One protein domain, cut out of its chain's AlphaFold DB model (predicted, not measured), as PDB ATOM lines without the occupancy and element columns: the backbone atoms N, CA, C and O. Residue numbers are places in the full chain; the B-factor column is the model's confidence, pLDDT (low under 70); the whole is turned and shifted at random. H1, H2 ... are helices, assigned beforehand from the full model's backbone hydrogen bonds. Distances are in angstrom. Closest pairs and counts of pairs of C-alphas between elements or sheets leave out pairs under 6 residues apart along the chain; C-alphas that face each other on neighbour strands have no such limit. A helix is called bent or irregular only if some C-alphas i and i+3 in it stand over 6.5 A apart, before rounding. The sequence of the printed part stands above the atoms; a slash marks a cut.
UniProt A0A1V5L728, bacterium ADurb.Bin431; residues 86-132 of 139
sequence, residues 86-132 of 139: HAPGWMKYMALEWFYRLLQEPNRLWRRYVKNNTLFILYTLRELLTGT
ATOM      1  N   HIS A  86      -2.219  41.880  13.242       89.94
ATOM      2  CA  HIS A  86      -3.001  43.103  13.382       89.94
ATOM      3  C   HIS A  86      -2.765  44.036  12.196       89.94
ATOM      4  O   HIS A  86      -1.672  44.057  11.628       89.94
ATOM      5  N   ALA A  87      -3.777  44.840  11.866       92.50
ATOM      6  CA  ALA A  87      -3.619  45.889  10.867       92.50
ATOM      7  C   ALA A  87      -2.519  46.888  11.279       92.50
ATOM      8  O   ALA A  87      -2.327  47.120  12.477       92.50
ATOM      9  N   PRO A  88      -1.802  47.502  10.321       94.00
ATOM     10  CA  PRO A  88      -0.929  48.639  10.597       94.00
ATOM     11  C   PRO A  88      -1.667  49.753  11.349       94.00
ATOM     12  O   PRO A  88      -2.875  49.927  11.181       94.00
ATOM     13  N   GLY A  89      -0.939  50.540  12.148       94.56
ATOM     14  CA  GLY A  89      -1.531  51.575  13.008       94.56
ATOM     15  C   GLY A  89      -2.455  52.538  12.257       94.56
ATOM     16  O   GLY A  89      -3.593  52.729  12.672       94.56
ATOM     17  N   TRP A  90      -2.016  53.058  11.105       96.25
ATOM     18  CA  TRP A  90      -2.810  53.982  10.284       96.25
ATOM     19  C   TRP A  90      -4.160  53.387   9.848       96.25
ATOM     20  O   TRP A  90      -5.173  54.078   9.881       96.25
ATOM     21  N   MET A  91      -4.209  52.087   9.533       96.38
ATOM     22  CA  MET A  91      -5.460  51.414   9.172       96.38
ATOM     23  C   MET A  91      -6.394  51.286  10.370       96.38
ATOM     24  O   MET A  91      -7.599  51.455  10.212       96.38
ATOM     25  N   LYS A  92      -5.865  51.010  11.569       93.62
ATOM     26  CA  LYS A  92      -6.687  50.961  12.788       93.62
ATOM     27  C   LYS A  92      -7.301  52.327  13.093       93.62
ATOM     28  O   LYS A  92      -8.492  52.393  13.371       93.62
ATOM     29  N   TYR A  93      -6.517  53.403  12.967       95.00
ATOM     30  CA  TYR A  93      -7.002  54.775  13.167       95.00
ATOM     31  C   TYR A  93      -8.096  55.175  12.171       95.00
ATOM     32  O   TYR A  93      -8.991  55.933  12.519       95.00
ATOM     33  N   MET A  94      -8.066  54.623  10.958       96.00
ATOM     34  CA  MET A  94      -9.101  54.832   9.941       96.00
ATOM     35  C   MET A  94     -10.268  53.830  10.025       96.00
ATOM     36  O   MET A  94     -11.076  53.763   9.102       96.00
ATOM     37  N   ALA A  95     -10.344  53.007  11.078       93.75
ATOM     38  CA  ALA A  95     -11.319  51.919  11.208       93.75
ATOM     39  C   ALA A  95     -11.305  50.904  10.036       93.75
ATOM     40  O   ALA A  95     -12.303  50.249   9.744       93.75
ATOM     41  N   LEU A  96     -10.155  50.718   9.378       95.00
ATOM     42  CA  LEU A  96      -9.952  49.822   8.228       95.00
ATOM     43  C   LEU A  96      -9.452  48.422   8.615       95.00
ATOM     44  O   LEU A  96      -9.025  47.646   7.756       95.00
ATOM     45  N   GLU A  97      -9.501  48.052   9.896       92.81
ATOM     46  CA  GLU A  97      -9.074  46.717  10.327       92.81
ATOM     47  C   GLU A  97      -9.920  45.610   9.674       92.81
ATOM     48  O   GLU A  97      -9.382  44.568   9.300       92.81
ATOM     49  N   TRP A  98     -11.213  45.855   9.424       90.62
ATOM     50  CA  TRP A  98     -12.076  44.912   8.703       90.62
ATOM     51  C   TRP A  98     -11.552  44.610   7.292       90.62
ATOM     52  O   TRP A  98     -11.575  43.449   6.875       90.62
ATOM     53  N   PHE A  99     -11.048  45.628   6.587       91.94
ATOM     54  CA  PHE A  99     -10.517  45.510   5.231       91.94
ATOM     55  C   PHE A  99      -9.181  44.772   5.239       91.94
ATOM     56  O   PHE A  99      -8.976  43.843   4.462       91.94
ATOM     57  N   TYR A 100      -8.305  45.093   6.193       93.00
ATOM     58  CA  TYR A 100      -7.055  44.357   6.374       93.00
ATOM     59  C   TYR A 100      -7.293  42.865   6.656       93.00
ATOM     60  O   TYR A 100      -6.594  42.006   6.118       93.00
ATOM     61  N   ARG A 101      -8.315  42.533   7.458       90.44
ATOM     62  CA  ARG A 101      -8.708  41.135   7.684       90.44
ATOM     63  C   ARG A 101      -9.251  40.474   6.423       90.44
ATOM     64  O   ARG A 101      -8.925  39.317   6.180       90.44
ATOM     65  N   LEU A 102     -10.030  41.192   5.610       91.19
ATOM     66  CA  LEU A 102     -10.509  40.678   4.324       91.19
ATOM     67  C   LEU A 102      -9.344  40.306   3.400       91.19
ATOM     68  O   LEU A 102      -9.405  39.259   2.767       91.19
ATOM     69  N   LEU A 103      -8.281  41.114   3.364       91.19
ATOM     70  CA  LEU A 103      -7.083  40.809   2.576       91.19
ATOM     71  C   LEU A 103      -6.326  39.578   3.092       91.19
ATOM     72  O   LEU A 103      -5.789  38.820   2.290       91.19
ATOM     73  N   GLN A 104      -6.294  39.354   4.409       87.94
ATOM     74  CA  GLN A 104      -5.674  38.157   4.995       87.94
ATOM     75  C   GLN A 104      -6.499  36.883   4.762       87.94
ATOM     76  O   GLN A 104      -5.934  35.806   4.593       87.94
ATOM     77  N   GLU A 105      -7.830  36.986   4.768       88.31
ATOM     78  CA  GLU A 105      -8.731  35.830   4.714       88.31
ATOM     79  C   GLU A 105      -9.881  36.011   3.699       88.31
ATOM     80  O   GLU A 105     -11.063  35.904   4.066       88.31
ATOM     81  N   PRO A 106      -9.581  36.261   2.408       89.44
ATOM     82  CA  PRO A 106     -10.582  36.674   1.425       89.44
ATOM     83  C   PRO A 106     -11.670  35.616   1.246       89.44
ATOM     84  O   PRO A 106     -12.854  35.919   1.362       89.44
ATOM     85  N   ASN A 107     -11.289  34.346   1.093       89.44
ATOM     86  CA  ASN A 107     -12.234  33.247   0.877       89.44
ATOM     87  C   ASN A 107     -13.249  33.083   2.018       89.44
ATOM     88  O   ASN A 107     -14.391  32.686   1.777       89.44
ATOM     89  N   ARG A 108     -12.852  33.406   3.256       86.12
ATOM     90  CA  ARG A 108     -13.708  33.266   4.438       86.12
ATOM     91  C   ARG A 108     -14.571  34.504   4.669       86.12
ATOM     92  O   ARG A 108     -15.761  34.375   4.954       86.12
ATOM     93  N   LEU A 109     -13.986  35.699   4.574       88.94
ATOM     94  CA  LEU A 109     -14.643  36.930   5.018       88.94
ATOM     95  C   LEU A 109     -15.474  37.617   3.935       88.94
ATOM     96  O   LEU A 109     -16.473  38.241   4.290       88.94
ATOM     97  N   TRP A 110     -15.155  37.460   2.643       91.81
ATOM     98  CA  TRP A 110     -15.898  38.149   1.574       91.81
ATOM     99  C   TRP A 110     -17.394  37.807   1.610       91.81
ATOM    100  O   TRP A 110     -18.235  38.704   1.664       91.81
ATOM    101  N   ARG A 111     -17.735  36.511   1.694       89.00
ATOM    102  CA  ARG A 111     -19.135  36.047   1.708       89.00
ATOM    103  C   ARG A 111     -19.886  36.590   2.920       89.00
ATOM    104  O   ARG A 111     -21.043  36.993   2.809       89.00
ATOM    105  N   ARG A 112     -19.216  36.613   4.078       87.19
ATOM    106  CA  ARG A 112     -19.774  37.133   5.329       87.19
ATOM    107  C   ARG A 112     -20.032  38.631   5.236       87.19
ATOM    108  O   ARG A 112     -21.097  39.070   5.651       87.19
ATOM    109  N   TYR A 113     -19.087  39.404   4.707       90.38
ATOM    110  CA  TYR A 113     -19.216  40.857   4.613       90.38
ATOM    111  C   TYR A 113     -20.277  41.267   3.607       90.38
ATOM    112  O   TYR A 113     -21.122  42.082   3.950       90.38
ATOM    113  N   VAL A 114     -20.314  40.660   2.419       90.25
ATOM    114  CA  VAL A 114     -21.364  40.962   1.437       90.25
ATOM    115  C   VAL A 114     -22.740  40.700   2.035       90.25
ATOM    116  O   VAL A 114     -23.597  41.576   1.993       90.25
ATOM    117  N   LYS A 115     -22.954  39.540   2.664       90.12
ATOM    118  CA  LYS A 115     -24.251  39.220   3.266       90.12
ATOM    119  C   LYS A 115     -24.587  40.149   4.438       90.12
ATOM    120  O   LYS A 115     -25.639  40.780   4.438       90.12
ATOM    121  N   ASN A 116     -23.708  40.234   5.436       89.62
ATOM    122  CA  ASN A 116     -24.014  40.935   6.682       89.62
ATOM    123  C   ASN A 116     -24.036  42.454   6.500       89.62
ATOM    124  O   ASN A 116     -24.935  43.094   7.033       89.62
ATOM    125  N   ASN A 117     -23.098  43.029   5.739       90.12
ATOM    126  CA  ASN A 117     -23.051  44.477   5.535       90.12
ATOM    127  C   ASN A 117     -24.230  44.936   4.673       90.12
ATOM    128  O   ASN A 117     -24.815  45.968   4.972       90.12
ATOM    129  N   THR A 118     -24.636  44.158   3.659       91.56
ATOM    130  CA  THR A 118     -25.830  44.488   2.859       91.56
ATOM    131  C   THR A 118     -27.088  44.475   3.720       91.56
ATOM    132  O   THR A 118     -27.870  45.419   3.667       91.56
ATOM    133  N   LEU A 119     -27.268  43.444   4.557       92.12
ATOM    134  CA  LEU A 119     -28.395  43.384   5.492       92.12
ATOM    135  C   LEU A 119     -28.359  44.536   6.500       92.12
ATOM    136  O   LEU A 119     -29.385  45.156   6.745       92.12
ATOM    137  N   PHE A 120     -27.184  44.850   7.048       91.88
ATOM    138  CA  PHE A 120     -27.009  45.967   7.969       91.88
ATOM    139  C   PHE A 120     -27.391  47.301   7.321       91.88
ATOM    140  O   PHE A 120     -28.175  48.047   7.898       91.88
ATOM    141  N   ILE A 121     -26.895  47.578   6.111       93.38
ATOM    142  CA  ILE A 121     -27.230  48.793   5.362       93.38
ATOM    143  C   ILE A 121     -28.734  48.840   5.091       93.38
ATOM    144  O   ILE A 121     -29.357  49.860   5.354       93.38
ATOM    145  N   LEU A 122     -29.339  47.742   4.630       94.31
ATOM    146  CA  LEU A 122     -30.773  47.683   4.352       94.31
ATOM    147  C   LEU A 122     -31.614  47.958   5.607       94.31
ATOM    148  O   LEU A 122     -32.552  48.749   5.547       94.31
ATOM    149  N   TYR A 123     -31.286  47.322   6.734       93.06
ATOM    150  CA  TYR A 123     -32.011  47.526   7.988       93.06
ATOM    151  C   TYR A 123     -31.805  48.929   8.546       93.06
ATOM    152  O   TYR A 123     -32.784  49.558   8.930       93.06
ATOM    153  N   THR A 124     -30.580  49.451   8.492       92.56
ATOM    154  CA  THR A 124     -30.275  50.818   8.931       92.56
ATOM    155  C   THR A 124     -31.006  51.844   8.064       92.56
ATOM    156  O   THR A 124     -31.623  52.764   8.585       92.56
ATOM    157  N   LEU A 125     -31.008  51.676   6.737       94.12
ATOM    158  CA  LEU A 125     -31.741  52.557   5.823       94.12
ATOM    159  C   LEU A 125     -33.248  52.471   6.051       94.12
ATOM    160  O   LEU A 125     -33.913  53.501   6.090       94.12
ATOM    161  N   ARG A 126     -33.789  51.262   6.228       93.19
ATOM    162  CA  ARG A 126     -35.202  51.077   6.566       93.19
ATOM    163  C   ARG A 126     -35.544  51.814   7.856       93.19
ATOM    164  O   ARG A 126     -36.523  52.544   7.857       93.19
ATOM    165  N   GLU A 127     -34.746  51.652   8.907       89.62
ATOM    166  CA  GLU A 127     -34.962  52.290  10.208       89.62
ATOM    167  C   GLU A 127     -34.893  53.823  10.129       89.62
ATOM    168  O   GLU A 127     -35.750  54.507  10.693       89.62
ATOM    169  N   LEU A 128     -33.942  54.362   9.356       92.06
ATOM    170  CA  LEU A 128     -33.838  55.796   9.072       92.06
ATOM    171  C   LEU A 128     -35.064  56.327   8.315       92.06
ATOM    172  O   LEU A 128     -35.540  57.420   8.613       92.06
ATOM    173  N   LEU A 129     -35.596  55.558   7.358       91.94
ATOM    174  CA  LEU A 129     -36.769  55.940   6.563       91.94
ATOM    175  C   LEU A 129     -38.094  55.777   7.326       91.94
ATOM    176  O   LEU A 129     -39.029  56.534   7.080       91.94
ATOM    177  N   THR A 130     -38.198  54.809   8.243       88.62
ATOM    178  CA  THR A 130     -39.410  54.576   9.048       88.62
ATOM    179  C   THR A 130     -39.472  55.423  10.317       88.62
ATOM    180  O   THR A 130     -40.480  55.372  11.018       88.62
ATOM    181  N   GLY A 131     -38.427  56.197  10.632       74.25
ATOM    182  CA  GLY A 131     -38.393  57.087  11.798       74.25
ATOM    183  C   GLY A 131     -38.436  56.357  13.145       74.25
ATOM    184  O   GLY A 131     -38.696  56.969  14.177       74.25
ATOM    185  N   THR A 132     -38.184  55.048  13.158       64.88
ATOM    186  CA  THR A 132     -38.262  54.183  14.342       64.88
ATOM    187  C   THR A 132     -36.960  54.184  15.136       64.88
ATOM    188  O   THR A 132     -36.524  53.125  15.569       64.88
TER     189      THR A 132
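What this domain is: This is residues 86 to 132 of the 139 residues of a protein of bacterium ADurb.Bin431 (UniProt A0A1V5L728). Picture a flat V with unequal arms: the long helix H3 is one arm, and the short helix H2, with the small helix H1 near its far end, is the other. H2 and H3 meet at a corner around Glu 105, and residues 114 to 132, of which 114 to 130 belong to H3, stick out free of the rest. The printed part has 47 residues with three named helices, in the order H1, H2, H3, and no named strand, and its class is all helix. It is only just loose, close to extended, with a radius of gyration of the C-alphas of 13.9 A. The C-alphas span 39 by 25 by 8 A, an outline that is only just flat.

How they stand to each other: Begin with H1, residues 89 to 93, and go on to H2, residues 97 to 104. These two are close but not clearly touching, with 2 pairs of C-alphas within 8 A; look at the closest C-alphas, those of Met 91 and Glu 97, 6.0 A apart. Next comes H3, residues 106 to 130. H2 and H3 only just touch, and only at the corner by their link, with 3 pairs of C-alphas within 8 A. Their closest C-alphas are those of Leu 102 and Leu 109, 5.6 A apart, and H3 touches H2 with residues 109 to 110 alone. The two run opposite ways at a shallow tilt of 30 degrees, where the line of H3 is a rough one. H1 and H3 are apart. In the backbones of H1 and H2, every O i to N i+4 pair is within hydrogen-bond range; in H3, 19 of 21 are.

Where its parts are: Find C-alpha 89 at (-1.531, 51.575, 13.008), where H1 begins; it runs to C-alpha 93. Go on to C-alpha 97 at (-9.074, 46.717, 10.327), from which H2 runs 10.6 A to C-alpha 104. Then find C-alpha 106 at (-10.582, 36.674, 1.425); from there H3 runs 34.8 A to C-alpha 130 at (-39.410, 54.576, 9.048). H3 is only just irregular: C-alphas 108 and 111 are 6.7 A apart.

The domain as a whole: The two C-alphas farthest apart are those of Pro 88 and Thr 130, at 39.0 A. From the first printed C-alpha, His 86, to the last, Thr 132, it is 37.0 A. The printed part has no cut, and the links from H1 to H2 and from H2 to H3 are tight, with 3 residues and 1 residue. The mean pLDDT of the printed part is 90.7, and in this predicted model residue 132 is the one printed residue under 70.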